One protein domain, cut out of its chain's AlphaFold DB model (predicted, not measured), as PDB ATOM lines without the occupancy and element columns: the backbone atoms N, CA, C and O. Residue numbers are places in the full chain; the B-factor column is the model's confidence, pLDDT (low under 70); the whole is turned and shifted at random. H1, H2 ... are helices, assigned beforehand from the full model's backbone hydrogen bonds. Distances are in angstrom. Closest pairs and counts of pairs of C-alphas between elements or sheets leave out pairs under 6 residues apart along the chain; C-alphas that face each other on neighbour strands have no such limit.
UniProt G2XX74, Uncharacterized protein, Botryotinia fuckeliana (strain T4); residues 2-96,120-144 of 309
ATOM      1  N   ILE A   2     204.424 169.540 222.973       38.69
ATOM      2  CA  ILE A   2     204.355 168.824 224.256       38.69
ATOM      3  C   ILE A   2     205.598 167.939 224.310       38.69
ATOM      4  O   ILE A   2     205.752 167.048 223.477       38.69
ATOM      5  N   VAL A   3     206.520 168.236 225.223       46.09
ATOM      6  CA  VAL A   3     207.717 167.417 225.434       46.09
ATOM      7  C   VAL A   3     207.302 166.223 226.286       46.09
ATOM      8  O   VAL A   3     206.941 166.381 227.449       46.09
ATOM      9  N   VAL A   4     207.299 165.038 225.682       54.81
ATOM     10  CA  VAL A   4     206.945 163.782 226.347       54.81
ATOM     11  C   VAL A   4     208.223 163.146 226.891       54.81
ATOM     12  O   VAL A   4     209.158 162.887 226.136       54.81
ATOM     13  N   VAL A   5     208.279 162.897 228.201       57.69
ATOM     14  CA  VAL A   5     209.412 162.213 228.840       57.69
ATOM     15  C   VAL A   5     209.210 160.705 228.692       57.69
ATOM     16  O   VAL A   5     208.444 160.097 229.439       57.69
ATOM     17  N   VAL A   6     209.872 160.108 227.703       60.31
ATOM     18  CA  VAL A   6     209.895 158.653 227.489       60.31
ATOM     19  C   VAL A   6     211.175 158.085 228.122       60.31
ATOM     20  O   VAL A   6     212.256 158.620 227.870       60.31
ATOM     21  N   PRO A   7     211.101 157.037 228.959       58.94
ATOM     22  CA  PRO A   7     212.289 156.441 229.562       58.94
ATOM     23  C   PRO A   7     213.159 155.736 228.515       58.94
ATOM     24  O   PRO A   7     212.642 155.004 227.676       58.94
ATOM     25  N   GLN A   8     214.483 155.905 228.614       59.53
ATOM     26  CA  GLN A   8     215.464 155.336 227.674       59.53
ATOM     27  C   GLN A   8     215.417 153.797 227.571       59.53
ATOM     28  O   GLN A   8     215.770 153.259 226.531       59.53
ATOM     29  N   ASN A   9     214.943 153.110 228.619       60.28
ATOM     30  CA  ASN A   9     214.893 151.642 228.715       60.28
ATOM     31  C   ASN A   9     213.451 151.095 228.734       60.28
ATOM     32  O   ASN A   9     213.194 150.040 229.313       60.28
ATOM     33  N   GLY A  10     212.475 151.848 228.223       59.25
ATOM     34  CA  GLY A  10     211.101 151.362 228.131       59.25
ATOM     35  C   GLY A  10     210.970 150.351 226.998       59.25
ATOM     36  O   GLY A  10     210.915 150.764 225.845       59.25
ATOM     37  N   ASP A  11     210.875 149.060 227.317       59.66
ATOM     38  CA  ASP A  11     210.348 148.086 226.360       59.66
ATOM     39  C   ASP A  11     208.937 148.535 225.961       59.66
ATOM     40  O   ASP A  11     208.107 148.839 226.825       59.66
ATOM     41  N   PHE A  12     208.695 148.632 224.653       64.81
ATOM     42  CA  PHE A  12     207.373 148.792 224.052       64.81
ATOM     43  C   PHE A  12     206.868 147.378 223.761       64.81
ATOM     44  O   PHE A  12     207.199 146.838 222.703       64.81
ATOM     45  N   PRO A  13     206.154 146.718 224.691       55.00
ATOM     46  CA  PRO A  13     205.674 145.374 224.441       55.00
ATOM     47  C   PRO A  13     204.587 145.502 223.367       55.00
ATOM     48  O   PRO A  13     203.612 146.213 223.578       55.00
ATOM     49  N   ASP A  14     204.822 144.898 222.203       56.28
ATOM     50  CA  ASP A  14     203.885 144.716 221.088       56.28
ATOM     51  C   ASP A  14     202.896 145.867 220.807       56.28
ATOM     52  O   ASP A  14     201.706 145.788 221.098       56.28
ATOM     53  N   GLY A  15     203.371 146.910 220.117       62.06
ATOM     54  CA  GLY A  15     202.498 147.826 219.364       62.06
ATOM     55  C   GLY A  15     201.914 149.021 220.126       62.06
ATOM     56  O   GLY A  15     201.275 149.858 219.485       62.06
ATOM     57  N   ASP A  16     202.174 149.156 221.430       66.56
ATOM     58  CA  ASP A  16     201.775 150.338 222.210       66.56
ATOM     59  C   ASP A  16     202.401 151.618 221.622       66.56
ATOM     60  O   ASP A  16     203.624 151.742 221.476       66.56
ATOM     61  N   THR A  17     201.570 152.620 221.321       75.62
ATOM     62  CA  THR A  17     202.072 153.912 220.829       75.62
ATOM     63  C   THR A  17     202.761 154.700 221.947       75.62
ATOM     64  O   THR A  17     202.437 154.579 223.130       75.62
ATOM     65  N   VAL A  18     203.695 155.589 221.588       79.06
ATOM     66  CA  VAL A  18     204.368 156.480 222.558       79.06
ATOM     67  C   VAL A  18     203.359 157.304 223.373       79.06
ATOM     68  O   VAL A  18     203.564 157.554 224.561       79.06
ATOM     69  N   VAL A  19     202.249 157.701 222.745       78.62
ATOM     70  CA  VAL A  19     201.170 158.460 223.390       78.62
ATOM     71  C   VAL A  19     200.436 157.599 224.417       78.62
ATOM     72  O   VAL A  19     200.205 158.055 225.533       78.62
ATOM     73  N   GLU A  20     200.138 156.345 224.090       78.12
ATOM     74  CA  GLU A  20     199.490 155.409 225.011       78.12
ATOM     75  C   GLU A  20     200.326 155.159 226.265       78.12
ATOM     76  O   GLU A  20     199.829 155.275 227.387       78.12
ATOM     77  N   GLN A  21     201.626 154.929 226.088       78.00
ATOM     78  CA  GLN A  21     202.565 154.790 227.199       78.00
ATOM     79  C   GLN A  21     202.624 156.054 228.067       78.00
ATOM     80  O   GLN A  21     202.671 155.949 229.294       78.00
ATOM     81  N   PHE A  22     202.581 157.247 227.466       80.81
ATOM     82  CA  PHE A  22     202.523 158.505 228.212       80.81
ATOM     83  C   PHE A  22     201.237 158.623 229.036       80.81
ATOM     84  O   PHE A  22     201.302 158.856 230.243       80.81
ATOM     85  N   PHE A  23     200.066 158.415 228.429       82.81
ATOM     86  CA  PHE A  23     198.791 158.504 229.145       82.81
ATOM     87  C   PHE A  23     198.713 157.467 230.271       82.81
ATOM     88  O   PHE A  23     198.339 157.813 231.396       82.81
ATOM     89  N   ARG A  24     199.150 156.226 230.017       80.56
ATOM     90  CA  ARG A  24     199.174 155.158 231.025       80.56
ATOM     91  C   ARG A  24     200.113 155.487 232.186       80.56
ATOM     92  O   ARG A  24     199.723 155.337 233.340       80.56
ATOM     93  N   ARG A  25     201.319 155.991 231.913       78.75
ATOM     94  CA  ARG A  25     202.321 156.275 232.957       78.75
ATOM     95  C   ARG A  25     202.076 157.584 233.706       78.75
ATOM     96  O   ARG A  25     202.322 157.630 234.902       78.75
ATOM     97  N   THR A  26     201.605 158.637 233.047       81.62
ATOM     98  CA  THR A  26     201.428 159.956 233.676       81.62
ATOM     99  C   THR A  26     200.051 160.104 234.314       81.62
ATOM    100  O   THR A  26     199.943 160.503 235.469       81.62
ATOM    101  N   ILE A  27     198.985 159.768 233.583       80.00
ATOM    102  CA  ILE A  27     197.602 159.952 234.049       80.00
ATOM    103  C   ILE A  27     197.085 158.679 234.729       80.00
ATOM    104  O   ILE A  27     196.351 158.758 235.717       80.00
ATOM    105  N   GLY A  28     197.502 157.502 234.254       77.69
ATOM    106  CA  GLY A  28     197.122 156.219 234.851       77.69
ATOM    107  C   GLY A  28     197.619 156.039 236.289       77.69
ATOM    108  O   GLY A  28     196.914 155.413 237.074       77.69
ATOM    109  N   GLN A  29     198.742 156.666 236.667       79.38
ATOM    110  CA  GLN A  29     199.226 156.698 238.057       79.38
ATOM    111  C   GLN A  29     198.299 157.474 239.006       79.38
ATOM    112  O   GLN A  29     198.159 157.093 240.165       79.38
ATOM    113  N   ALA A  30     197.675 158.558 238.533       79.31
ATOM    114  CA  ALA A  30     196.813 159.414 239.350       79.31
ATOM    115  C   ALA A  30     195.353 158.932 239.396       79.31
ATOM    116  O   ALA A  30     194.656 159.155 240.385       79.31
ATOM    117  N   TRP A  31     194.879 158.289 238.324       75.06
ATOM    118  CA  TRP A  31     193.519 157.762 238.240       75.06
ATOM    119  C   TRP A  31     193.482 156.236 238.178       75.06
ATOM    120  O   TRP A  31     193.306 155.575 239.197       75.06
ATOM    121  N   ASN A  32     193.512 155.685 236.969       84.81
ATOM    122  CA  ASN A  32     193.428 154.264 236.652       84.81
ATOM    123  C   ASN A  32     193.801 154.129 235.170       84.81
ATOM    124  O   ASN A  32     193.336 154.935 234.357       84.81
ATOM    125  N   GLU A  33     194.590 153.120 234.805       80.50
ATOM    126  CA  GLU A  33     195.076 152.908 233.435       80.50
ATOM    127  C   GLU A  33     193.935 152.890 232.410       80.50
ATOM    128  O   GLU A  33     193.994 153.596 231.407       80.50
ATOM    129  N   ARG A  34     192.825 152.201 232.712       83.06
ATOM    130  CA  ARG A  34     191.667 152.120 231.804       83.06
ATOM    131  C   ARG A  34     191.028 153.481 231.519       83.06
ATOM    132  O   ARG A  34     190.594 153.734 230.399       83.06
ATOM    133  N   ARG A  35     190.953 154.360 232.525       84.25
ATOM    134  CA  ARG A  35     190.412 155.721 232.354       84.25
ATOM    135  C   ARG A  35     191.389 156.615 231.595       84.25
ATOM    136  O   ARG A  35     190.948 157.473 230.841       84.25
ATOM    137  N   ALA A  36     192.693 156.401 231.772       84.19
ATOM    138  CA  ALA A  36     193.719 157.123 231.033       84.19
ATOM    139  C   ALA A  36     193.696 156.777 229.534       84.19
ATOM    140  O   ALA A  36     193.727 157.696 228.718       84.19
ATOM    141  N   SER A  37     193.539 155.497 229.170       82.69
ATOM    142  CA  SER A  37     193.364 155.082 227.767       82.69
ATOM    143  C   SER A  37     192.076 155.647 227.159       82.69
ATOM    144  O   SER A  37     192.108 156.213 226.077       82.69
ATOM    145  N   GLN A  38     190.951 155.615 227.886       88.31
ATOM    146  CA  GLN A  38     189.698 156.220 227.408       88.31
ATOM    147  C   GLN A  38     189.810 157.736 227.186       88.31
ATOM    148  O   GLN A  38     189.244 158.268 226.234       88.31
ATOM    149  N   LEU A  39     190.529 158.441 228.065       89.44
ATOM    150  CA  LEU A  39     190.782 159.872 227.907       89.44
ATOM    151  C   LEU A  39     191.677 160.149 226.694       89.44
ATOM    152  O   LEU A  39     191.417 161.096 225.958       89.44
ATOM    153  N   MET A  40     192.704 159.326 226.474       88.19
ATOM    154  CA  MET A  40     193.535 159.393 225.274       88.19
ATOM    155  C   MET A  40     192.684 159.229 224.012       88.19
ATOM    156  O   MET A  40     192.739 160.095 223.140       88.19
ATOM    157  N   ASP A  41     191.865 158.177 223.941       88.44
ATOM    158  CA  ASP A  41     190.998 157.903 222.791       88.44
ATOM    159  C   ASP A  41     190.034 159.065 222.529       88.44
ATOM    160  O   ASP A  41     189.853 159.483 221.385       88.44
ATOM    161  N   ALA A  42     189.466 159.656 223.587       92.56
ATOM    162  CA  ALA A  42     188.617 160.839 223.478       92.56
ATOM    163  C   ALA A  42     189.385 162.062 222.945       92.56
ATOM    164  O   ALA A  42     188.893 162.759 222.058       92.56
ATOM    165  N   CYS A  43     190.601 162.318 223.436       90.81
ATOM    166  CA  CYS A  43     191.453 163.405 222.949       90.81
ATOM    167  C   CYS A  43     191.843 163.213 221.474       90.81
ATOM    168  O   CYS A  43     191.791 164.169 220.697       90.81
ATOM    169  N   LEU A  44     192.197 161.988 221.071       90.12
ATOM    170  CA  LEU A  44     192.500 161.640 219.680       90.12
ATOM    171  C   LEU A  44     191.266 161.803 218.785       90.12
ATOM    172  O   LEU A  44     191.363 162.381 217.699       90.12
ATOM    173  N   ALA A  45     190.094 161.372 219.255       93.94
ATOM    174  CA  ALA A  45     188.833 161.551 218.546       93.94
ATOM    175  C   ALA A  45     188.500 163.039 218.345       93.94
ATOM    176  O   ALA A  45     188.208 163.452 217.228       93.94
ATOM    177  N   VAL A  46     188.614 163.873 219.386       95.38
ATOM    178  CA  VAL A  46     188.353 165.322 219.285       95.38
ATOM    179  C   VAL A  46     189.364 166.011 218.364       95.38
ATOM    180  O   VAL A  46     188.974 166.822 217.524       95.38
ATOM    181  N   SER A  47     190.650 165.665 218.472       94.62
ATOM    182  CA  SER A  47     191.716 166.214 217.623       94.62
ATOM    183  C   SER A  47     191.511 165.869 216.142       94.62
ATOM    184  O   SER A  47     191.506 166.755 215.284       94.62
ATOM    185  N   SER A  48     191.267 164.590 215.838       92.94
ATOM    186  CA  SER A  48     191.009 164.130 214.467       92.94
ATOM    187  C   SER A  48     189.725 164.724 213.891       92.94
ATOM    188  O   SER A  48     189.729 165.163 212.742       92.94
ATOM    189  N   LEU A  49     188.658 164.836 214.691       95.75
ATOM    190  CA  LEU A  49     187.413 165.484 214.285       95.75
ATOM    191  C   LEU A  49     187.652 166.952 213.912       95.75
ATOM    192  O   LEU A  49     187.188 167.404 212.867       95.75
ATOM    193  N   GLY A  50     188.403 167.684 214.740       94.25
ATOM    194  CA  GLY A  50     188.749 169.081 214.481       94.25
ATOM    195  C   GLY A  50     189.535 169.251 213.180       94.25
ATOM    196  O   GLY A  50     189.177 170.088 212.351       94.25
ATOM    197  N   ASN A  51     190.547 168.407 212.964       93.62
ATOM    198  CA  ASN A  51     191.327 168.410 211.728       93.62
ATOM    199  C   ASN A  51     190.448 168.136 210.496       93.62
ATOM    200  O   ASN A  51     190.509 168.876 209.519       93.62
ATOM    201  N   VAL A  52     189.565 167.132 210.562       93.19
ATOM    202  CA  VAL A  52     188.640 166.811 209.464       93.19
ATOM    203  C   VAL A  52     187.715 167.989 209.156       93.19
ATOM    204  O   VAL A  52     187.549 168.324 207.984       93.19
ATOM    205  N   ILE A  53     187.148 168.654 210.168       93.62
ATOM    206  CA  ILE A  53     186.267 169.818 209.966       93.62
ATOM    207  C   ILE A  53     187.017 170.946 209.247       93.62
ATOM    208  O   ILE A  53     186.523 171.460 208.240       93.62
ATOM    209  N   VAL A  54     188.214 171.301 209.728       94.06
ATOM    210  CA  VAL A  54     189.029 172.380 209.148       94.06
ATOM    211  C   VAL A  54     189.424 172.051 207.711       94.06
ATOM    212  O   VAL A  54     189.182 172.856 206.814       94.06
ATOM    213  N   THR A  55     189.965 170.858 207.455       92.44
ATOM    214  CA  THR A  55     190.374 170.451 206.104       92.44
ATOM    215  C   THR A  55     189.188 170.411 205.143       92.44
ATOM    216  O   THR A  55     189.300 170.897 204.019       92.44
ATOM    217  N   THR A  56     188.035 169.898 205.579       93.88
ATOM    218  CA  THR A  56     186.818 169.822 204.751       93.88
ATOM    219  C   THR A  56     186.325 171.222 204.373       93.88
ATOM    220  O   THR A  56     185.999 171.470 203.209       93.88
ATOM    221  N   PHE A  57     186.305 172.159 205.328       92.19
ATOM    222  CA  PHE A  57     185.901 173.541 205.070       92.19
ATOM    223  C   PHE A  57     186.874 174.257 204.124       92.19
ATOM    224  O   PHE A  57     186.442 174.838 203.126       92.19
ATOM    225  N   THR A  58     188.181 174.153 204.375       93.38
ATOM    226  CA  THR A  58     189.219 174.732 203.509       93.38
ATOM    227  C   THR A  58     189.128 174.168 202.092       93.38
ATOM    228  O   THR A  58     189.110 174.921 201.121       93.38
ATOM    229  N   ALA A  59     188.971 172.850 201.950       92.94
ATOM    230  CA  ALA A  59     188.833 172.202 200.650       92.94
ATOM    231  C   ALA A  59     187.555 172.616 199.900       92.94
ATOM    232  O   ALA A  59     187.546 172.594 198.665       92.94
ATOM    233  N   ALA A  60     186.477 172.962 200.611       94.25
ATOM    234  CA  ALA A  60     185.255 173.503 200.020       94.25
ATOM    235  C   ALA A  60     185.441 174.959 199.566       94.25
ATOM    236  O   ALA A  60     185.050 175.292 198.449       94.25
ATOM    237  N   ARG A  61     186.094 175.803 200.380       92.31
ATOM    238  CA  ARG A  61     186.432 177.192 200.020       92.31
ATOM    239  C   ARG A  61     187.336 177.257 198.790       92.31
ATOM    240  O   ARG A  61     187.015 177.977 197.856       92.31
ATOM    241  N   VAL A  62     188.384 176.434 198.713       92.94
ATOM    242  CA  VAL A  62     189.257 176.376 197.523       92.94
ATOM    243  C   VAL A  62     188.453 176.036 196.261       92.94
ATOM    244  O   VAL A  62     188.593 176.699 195.239       92.94
ATOM    245  N   LYS A  63     187.552 175.046 196.327       93.19
ATOM    246  CA  LYS A  63     186.681 174.698 195.187       93.19
ATOM    247  C   LYS A  63     185.709 175.820 194.830       93.19
ATOM    248  O   LYS A  63     185.436 176.016 193.652       93.19
ATOM    249  N   GLN A  64     185.195 176.542 195.823       93.94
ATOM    250  CA  GLN A  64     184.350 177.711 195.603       93.94
ATOM    251  C   GLN A  64     185.122 178.811 194.862       93.94
ATOM    252  O   GLN A  64     184.612 179.328 193.875       93.94
ATOM    253  N   GLU A  65     186.347 179.131 195.286       92.31
ATOM    254  CA  GLU A  65     187.181 180.141 194.620       92.31
ATOM    255  C   GLU A  65     187.511 179.764 193.178       92.31
ATOM    256  O   GLU A  65     187.399 180.591 192.276       92.31
ATOM    257  N   ILE A  66     187.817 178.488 192.933       92.19
ATOM    258  CA  ILE A  66     188.022 177.969 191.577       92.19
ATOM    259  C   ILE A  66     186.728 178.059 190.754       92.19
ATOM    260  O   ILE A  66     186.755 178.410 189.577       92.19
ATOM    261  N   ALA A  67     185.570 177.770 191.354       92.94
ATOM    262  CA  ALA A  67     184.285 177.864 190.669       92.94
ATOM    263  C   ALA A  67     183.950 179.300 190.247       92.94
ATOM    264  O   ALA A  67     183.326 179.506 189.206       92.94
ATOM    265  N   LYS A  68     184.381 180.303 191.013       92.75
ATOM    266  CA  LYS A  68     184.183 181.711 190.655       92.75
ATOM    267  C   LYS A  68     184.953 182.110 189.393       92.75
ATOM    268  O   LYS A  68     184.476 182.990 188.683       92.75
ATOM    269  N   GLU A  69     186.031 181.402 189.039       91.81
ATOM    270  CA  GLU A  69     186.754 181.586 187.767       91.81
ATOM    271  C   GLU A  69     185.999 181.049 186.541       91.81
ATOM    272  O   GLU A  69     186.474 181.166 185.419       91.81
ATOM    273  N   GLY A  70     184.844 180.403 186.713       89.31
ATOM    274  CA  GLY A  70     184.027 179.937 185.586       89.31
ATOM    275  C   GLY A  70     184.601 178.739 184.823       89.31
ATOM    276  O   GLY A  70     183.993 178.285 183.858       89.31
ATOM    277  N   ILE A  71     185.730 178.180 185.276       88.56
ATOM    278  CA  ILE A  71     186.388 177.044 184.617       88.56
ATOM    279  C   ILE A  71     185.678 175.705 184.841       88.56
ATOM    280  O   ILE A  71     185.976 174.735 184.151       88.56
ATOM    281  N   LEU A  72     184.795 175.613 185.838       89.38
ATOM    282  CA  LEU A  72     184.082 174.386 186.202       89.38
ATOM    283  C   LEU A  72     182.710 174.309 185.519       89.38
ATOM    284  O   LEU A  72     182.054 175.340 185.351       89.38
ATOM    285  N   PRO A  73     182.199 173.099 185.216       85.69
ATOM    286  CA  PRO A  73     180.817 172.960 184.780       85.69
ATOM    287  C   PRO A  73     179.886 173.388 185.921       85.69
ATOM    288  O   PRO A  73     180.102 173.027 187.077       85.69
ATOM    289  N   PHE A  74     178.847 174.163 185.602       87.31
ATOM    290  CA  PHE A  74     177.924 174.729 186.598       87.31
ATOM    291  C   PHE A  74     178.634 175.532 187.708       87.31
ATOM    292  O   PHE A  74     178.168 175.583 188.846       87.31
ATOM    293  N   SER A  75     179.748 176.179 187.369       89.44
ATOM    294  CA  SER A  75     180.542 177.098 188.197       89.44
ATOM    295  C   SER A  75     179.712 177.993 189.127       89.44
ATOM    296  O   SER A  75     179.952 178.025 190.332       89.44
ATOM    297  N   LEU A  76     178.674 178.652 188.606       88.19
ATOM    298  CA  LEU A  76     177.797 179.537 189.383       88.19
ATOM    299  C   LEU A  76     177.020 178.824 190.501       88.19
ATOM    300  O   LEU A  76     176.607 179.470 191.458       88.19
ATOM    301  N   VAL A  77     176.784 177.513 190.411       90.25
ATOM    302  CA  VAL A  77     176.162 176.742 191.500       90.25
ATOM    303  C   VAL A  77     177.165 176.537 192.628       90.25
ATOM    304  O   VAL A  77     176.820 176.732 193.791       90.25
ATOM    305  N   PHE A  78     178.407 176.195 192.291       91.00
ATOM    306  CA  PHE A  78     179.466 175.929 193.266       91.00
ATOM    307  C   PHE A  78     180.064 177.197 193.883       91.00
ATOM    308  O   PHE A  78     180.518 177.155 195.023       91.00
ATOM    309  N   ALA A  79     179.994 178.328 193.182       88.19
ATOM    310  CA  ALA A  79     180.416 179.634 193.680       88.19
ATOM    311  C   ALA A  79     179.509 180.188 194.799       88.19
ATOM    312  O   ALA A  79     179.911 181.100 195.525       88.19
ATOM    313  N   LYS A  80     178.287 179.657 194.964       87.75
ATOM    314  CA  LYS A  80     177.278 180.214 195.876       87.75
ATOM    315  C   LYS A  80     177.608 180.026 197.354       87.75
ATOM    316  O   LYS A  80     178.006 178.960 197.817       87.75
ATOM    317  N   ASN A  81     177.293 181.081 198.087       85.75
ATOM    318  CA  ASN A  81     177.283 181.177 199.535       85.75
ATOM    319  C   ASN A  81     175.856 180.920 200.055       85.75
ATOM    320  O   ASN A  81     174.897 181.434 199.478       85.75
ATOM    321  N   VAL A  82     175.692 180.116 201.112       83.00
ATOM    322  CA  VAL A  82     174.367 179.759 201.659       83.00
ATOM    323  C   VAL A  82     174.324 179.945 203.178       83.00
ATOM    324  O   VAL A  82     175.121 179.356 203.906       83.00
ATOM    325  N   ASN A  83     173.322 180.682 203.670       80.56
ATOM    326  CA  ASN A  83     173.079 180.905 205.102       80.56
ATOM    327  C   ASN A  83     172.098 179.873 205.676       80.56
ATOM    328  O   ASN A  83     170.930 180.166 205.948       80.56
ATOM    329  N   ILE A  84     172.559 178.636 205.872       76.69
ATOM    330  CA  ILE A  84     171.704 177.554 206.398       76.69
ATOM    331  C   ILE A  84     171.239 177.861 207.821       76.69
ATOM    332  O   ILE A  84     170.074 177.646 208.140       76.69
ATOM    333  N   ILE A  85     172.126 178.378 208.674       74.50
ATOM    334  CA  ILE A  85     171.813 178.665 210.082       74.50
ATOM    335  C   ILE A  85     170.709 179.719 210.172       74.50
ATOM    336  O   ILE A  85     169.754 179.559 210.930       74.50
ATOM    337  N   GLU A  86     170.786 180.766 209.356       75.31
ATOM    338  CA  GLU A  86     169.751 181.795 209.285       75.31
ATOM    339  C   GLU A  86     168.420 181.218 208.783       75.31
ATOM    340  O   GLU A  86     167.370 181.443 209.382       75.31
ATOM    341  N   TRP A  87     168.456 180.391 207.734       74.50
ATOM    342  CA  TRP A  87     167.263 179.714 207.230       74.50
ATOM    343  C   TRP A  87     166.626 178.786 208.282       74.50
ATOM    344  O   TRP A  87     165.414 178.853 208.501       74.50
ATOM    345  N   VAL A  88     167.422 177.964 208.980       78.44
ATOM    346  CA  VAL A  88     166.952 177.058 210.045       78.44
ATOM    347  C   VAL A  88     166.392 177.852 211.218       78.44
ATOM    348  O   VAL A  88     165.282 177.572 211.663       78.44
ATOM    349  N   THR A  89     167.117 178.856 211.713       77.19
ATOM    350  CA  THR A  89     166.676 179.676 212.852       77.19
ATOM    351  C   THR A  89     165.403 180.446 212.520       77.19
ATOM    352  O   THR A  89     164.473 180.453 213.325       77.19
ATOM    353  N   LYS A  90     165.292 181.011 211.312       79.62
ATOM    354  CA  LYS A  90     164.072 181.669 210.830       79.62
ATOM    355  C   LYS A  90     162.912 180.685 210.709       79.62
ATOM    356  O   LYS A  90     161.804 181.025 211.107       79.62
ATOM    357  N   LYS A  91     163.145 179.460 210.228       78.44
ATOM    358  CA  LYS A  91     162.117 178.407 210.143       78.44
ATOM    359  C   LYS A  91     161.658 177.938 211.528       78.44
ATOM    360  O   LYS A  91     160.457 177.827 211.759       78.44
ATOM    361  N   LEU A  92     162.590 177.733 212.458       79.12
ATOM    362  CA  LEU A  92     162.309 177.333 213.838       79.12
ATOM    363  C   LEU A  92     161.540 178.429 214.591       79.12
ATOM    364  O   LEU A  92     160.587 178.147 215.310       79.12
ATOM    365  N   LYS A  93     161.909 179.695 214.367       74.12
ATOM    366  CA  LYS A  93     161.234 180.858 214.950       74.12
ATOM    367  C   LYS A  93     159.855 181.094 214.330       74.12
ATOM    368  O   LYS A  93     158.907 181.337 215.063       74.12
ATOM    369  N   ARG A  94     159.712 180.928 213.007       65.12
ATOM    370  CA  ARG A  94     158.423 180.993 212.293       65.12
ATOM    371  C   ARG A  94     157.463 179.893 212.746       65.12
ATOM    372  O   ARG A  94     156.278 180.158 212.861       65.12
ATOM    373  N   SER A  95     157.968 178.703 213.081       59.00
ATOM    374  CA  SER A  95     157.169 177.631 213.696       59.00
ATOM    375  C   SER A  95     156.653 177.977 215.099       59.00
ATOM    376  O   SER A  95     155.723 177.329 215.565       59.00
ATOM    377  N   LYS A  96     157.247 178.967 215.775       56.22
ATOM    378  CA  LYS A  96     156.889 179.397 217.134       56.22
ATOM    379  C   LYS A  96     156.011 180.659 217.158       56.22
ATOM    380  O   LYS A  96     155.579 181.066 218.224       56.22
ATOM    381  N   GLU A 120     178.558 184.047 209.027       68.56
ATOM    382  CA  GLU A 120     179.244 184.107 207.743       68.56
ATOM    383  C   GLU A 120     178.717 182.986 206.828       68.56
ATOM    384  O   GLU A 120     178.583 181.835 207.269       68.56
ATOM    385  N   PRO A 121     178.383 183.293 205.563       75.62
ATOM    386  CA  PRO A 121     177.875 182.294 204.645       75.62
ATOM    387  C   PRO A 121     178.882 181.173 204.409       75.62
ATOM    388  O   PRO A 121     180.056 181.404 204.103       75.62
ATOM    389  N   ILE A 122     178.374 179.942 204.437       85.06
ATOM    390  CA  ILE A 122     179.161 178.750 204.136       85.06
ATOM    391  C   ILE A 122     179.036 178.355 202.657       85.06
ATOM    392  O   ILE A 122     177.958 178.497 202.062       85.06
ATOM    393  N   PRO A 123     180.100 177.795 202.053       89.94
ATOM    394  CA  PRO A 123     180.093 177.312 200.674       89.94
ATOM    395  C   PRO A 123     179.404 175.946 200.557       89.94
ATOM    396  O   PRO A 123     180.030 174.941 200.218       89.94
ATOM    397  N   LEU A 124     178.108 175.878 200.876       90.62
ATOM    398  CA  LEU A 124     177.371 174.613 200.958       90.62
ATOM    399  C   LEU A 124     177.461 173.760 199.676       90.62
ATOM    400  O   LEU A 124     177.723 172.565 199.801       90.62
ATOM    401  N   PRO A 125     177.275 174.295 198.453       91.19
ATOM    402  CA  PRO A 125     177.315 173.459 197.254       91.19
ATOM    403  C   PRO A 125     178.695 172.832 197.018       91.19
ATOM    404  O   PRO A 125     178.791 171.648 196.696       91.19
ATOM    405  N   ALA A 126     179.770 173.596 197.237       92.62
ATOM    406  CA  ALA A 126     181.139 173.088 197.150       92.62
ATOM    407  C   ALA A 126     181.451 172.074 198.267       92.62
ATOM    408  O   ALA A 126     182.167 171.097 198.034       92.62
ATOM    409  N   LEU A 127     180.874 172.265 199.460       93.69
ATOM    410  CA  LEU A 127     180.967 171.321 200.572       93.69
ATOM    411  C   LEU A 127     180.290 169.988 200.233       93.69
ATOM    412  O   LEU A 127     180.905 168.939 200.388       93.69
ATOM    413  N   VAL A 128     179.059 170.021 199.713       93.75
ATOM    414  CA  VAL A 128     178.321 168.819 199.289       93.75
ATOM    415  C   VAL A 128     179.072 168.082 198.186       93.75
ATOM    416  O   VAL A 128     179.195 166.860 198.250       93.75
ATOM    417  N   LEU A 129     179.626 168.810 197.211       92.31
ATOM    418  CA  LEU A 129     180.470 168.229 196.168       92.31
ATOM    419  C   LEU A 129     181.665 167.486 196.780       92.31
ATOM    420  O   LEU A 129     181.920 166.331 196.445       92.31
ATOM    421  N   HIS A 130     182.377 168.131 197.706       93.75
ATOM    422  CA  HIS A 130     183.525 167.529 198.374       93.75
ATOM    423  C   HIS A 130     183.137 166.295 199.202       93.75
ATOM    424  O   HIS A 130     183.786 165.261 199.060       93.75
ATOM    425  N   CYS A 131     182.059 166.368 199.992       94.25
ATOM    426  CA  CYS A 131     181.534 165.240 200.763       94.25
ATOM    427  C   CYS A 131     181.076 164.078 199.869       94.25
ATOM    428  O   CYS A 131     181.258 162.917 200.229       94.25
ATOM    429  N   GLY A 132     180.497 164.366 198.701       95.19
ATOM    430  CA  GLY A 132     180.107 163.347 197.729       95.19
ATOM    431  C   GLY A 132     181.318 162.572 197.214       95.19
ATOM    432  O   GLY A 132     181.352 161.346 197.303       95.19
ATOM    433  N   PHE A 133     182.348 163.284 196.752       92.38
ATOM    434  CA  PHE A 133     183.586 162.657 196.282       92.38
ATOM    435  C   PHE A 133     184.334 161.909 197.389       92.38
ATOM    436  O   PHE A 133     184.787 160.789 197.157       92.38
ATOM    437  N   SER A 134     184.436 162.473 198.597       92.81
ATOM    438  CA  SER A 134     185.094 161.782 199.711       92.81
ATOM    439  C   SER A 134     184.336 160.518 200.117       92.81
ATOM    440  O   SER A 134     184.961 159.483 200.333       92.81
ATOM    441  N   THR A 135     183.000 160.547 200.121       93.62
ATOM    442  CA  THR A 135     182.176 159.355 200.372       93.62
ATOM    443  C   THR A 135     182.428 158.278 199.320       93.62
ATOM    444  O   THR A 135     182.591 157.114 199.670       93.62
ATOM    445  N   ILE A 136     182.522 158.650 198.040       93.50
ATOM    446  CA  ILE A 136     182.837 157.704 196.959       93.50
ATOM    447  C   ILE A 136     184.217 157.068 197.172       93.50
ATOM    448  O   ILE A 136     184.335 155.849 197.058       93.50
ATOM    449  N   LEU A 137     185.242 157.853 197.523       90.38
ATOM    450  CA  LEU A 137     186.587 157.332 197.800       90.38
ATOM    451  C   LEU A 137     186.607 156.394 199.013       90.38
ATOM    452  O   LEU A 137     187.217 155.326 198.959       90.38
ATOM    453  N   ILE A 138     185.886 156.745 200.080       90.25
ATOM    454  CA  ILE A 138     185.744 155.884 201.259       90.25
ATOM    455  C   ILE A 138     185.069 154.566 200.865       90.25
ATOM    456  O   ILE A 138     185.597 153.498 201.169       90.25
ATOM    457  N   LEU A 139     183.950 154.614 200.136       91.56
ATOM    458  CA  LEU A 139     183.246 153.417 199.671       91.56
ATOM    459  C   LEU A 139     184.097 152.558 198.724       91.56
ATOM    460  O   LEU A 139     184.021 151.331 198.788       91.56
ATOM    461  N   ALA A 140     184.926 153.173 197.877       87.69
ATOM    462  CA  ALA A 140     185.857 152.455 197.011       87.69
ATOM    463  C   ALA A 140     186.904 151.680 197.827       87.69
ATOM    464  O   ALA A 140     187.227 150.540 197.492       87.69
ATOM    465  N   SER A 141     187.373 152.256 198.938       86.38
ATOM    466  CA  SER A 141     188.382 151.639 199.807       86.38
ATOM    467  C   SER A 141     187.880 150.393 200.560       86.38
ATOM    468  O   SER A 141     188.675 149.514 200.879       86.38
ATOM    469  N   ILE A 142     186.562 150.235 200.753       86.62
ATOM    470  CA  ILE A 142     185.948 149.049 201.397       86.62
ATOM    471  C   ILE A 142     186.250 147.748 200.632       86.62
ATOM    472  O   ILE A 142     186.198 146.659 201.201       86.62
ATOM    473  N   ARG A 143     186.569 147.829 199.334       83.69
ATOM    474  CA  ARG A 143     186.908 146.655 198.513       83.69
ATOM    475  C   ARG A 143     188.325 146.118 198.754       83.69
ATOM    476  O   ARG A 143     188.659 145.081 198.185       83.69
ATOM    477  N   ILE A 144     189.139 146.795 199.562       84.69
ATOM    478  CA  ILE A 144     190.515 146.389 199.860       84.69
ATOM    479  C   ILE A 144     190.486 145.260 200.905       84.69
ATOM    480  O   ILE A 144     189.940 145.461 201.989       84.69
TER     481      ILE A 144
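This is residues 2 to 96 and 120 to 144 of the 309 residues of an uncharacterized protein of Botryotinia fuckeliana (strain T4) (UniProt G2XX74). One long helix, H2, is the backbone of an open, branched shape, with H1 folded back beside its first residues and, toward its other end, short H3 and the first part of H5 packed on it. H5 slants away from H2, and its residues 135 to 141 stick out, as do residues 87 to 94 of H4, which touches no helix. The printed part has 120 residues with five named helices, H1 to H5 in chain order, and no named strand; the class is all helix. It is extended, with a radius of gyration of the C-alphas of 22.2 A and spans of 61 by 44 by 31 A.

H1, residues 18 to 27, touches residues 33 to 40 of H2, residues 33 to 68, at a steep tilt of 49 degrees, opposite ways; their closest C-alphas, Arg 24 and Glu 33, are 5.3 A apart. H2 is the hub. Its residues 63 to 68 touch H3, residues 75 to 78, closest at the C-alphas of Ala 67 and Ser 75, 4.6 A. H4, residues 84 to 94, is apart from H2. H5, residues 124 to 141, touches H2 with residues 126 to 130 alone, at a steep tilt of 57 degrees, opposite ways; the closest C-alphas, Ala 60 and Leu 127, are 4.8 A apart. H3 and H5 only just touch, with 3 pairs of C-alphas within 8 A, the closest being Phe 78 and Ala 126, 5.1 A. In H1, H2, H4 and H5 every O i to N i+4 pair is within hydrogen-bond range; H3 is too short for one.

H1 begins at C-alpha 18, (204.368, 156.480, 222.558). H2 is 52.7 A long and ends at C-alpha 68, (184.183, 181.711, 190.655). H5 is 25.5 A long and ends at C-alpha 141, (188.382, 151.639, 199.807).

The C-alphas farthest apart, Asn 9 and Arg 94, are 65.7 A apart. Residues 97 to 119 are not printed, and C-alphas 96 and 120 are 24.7 A apart across the cut. Of the links printed whole, none is long. The pLDDT is under 70 at residues 2 to 16, 94 to 96 and 120.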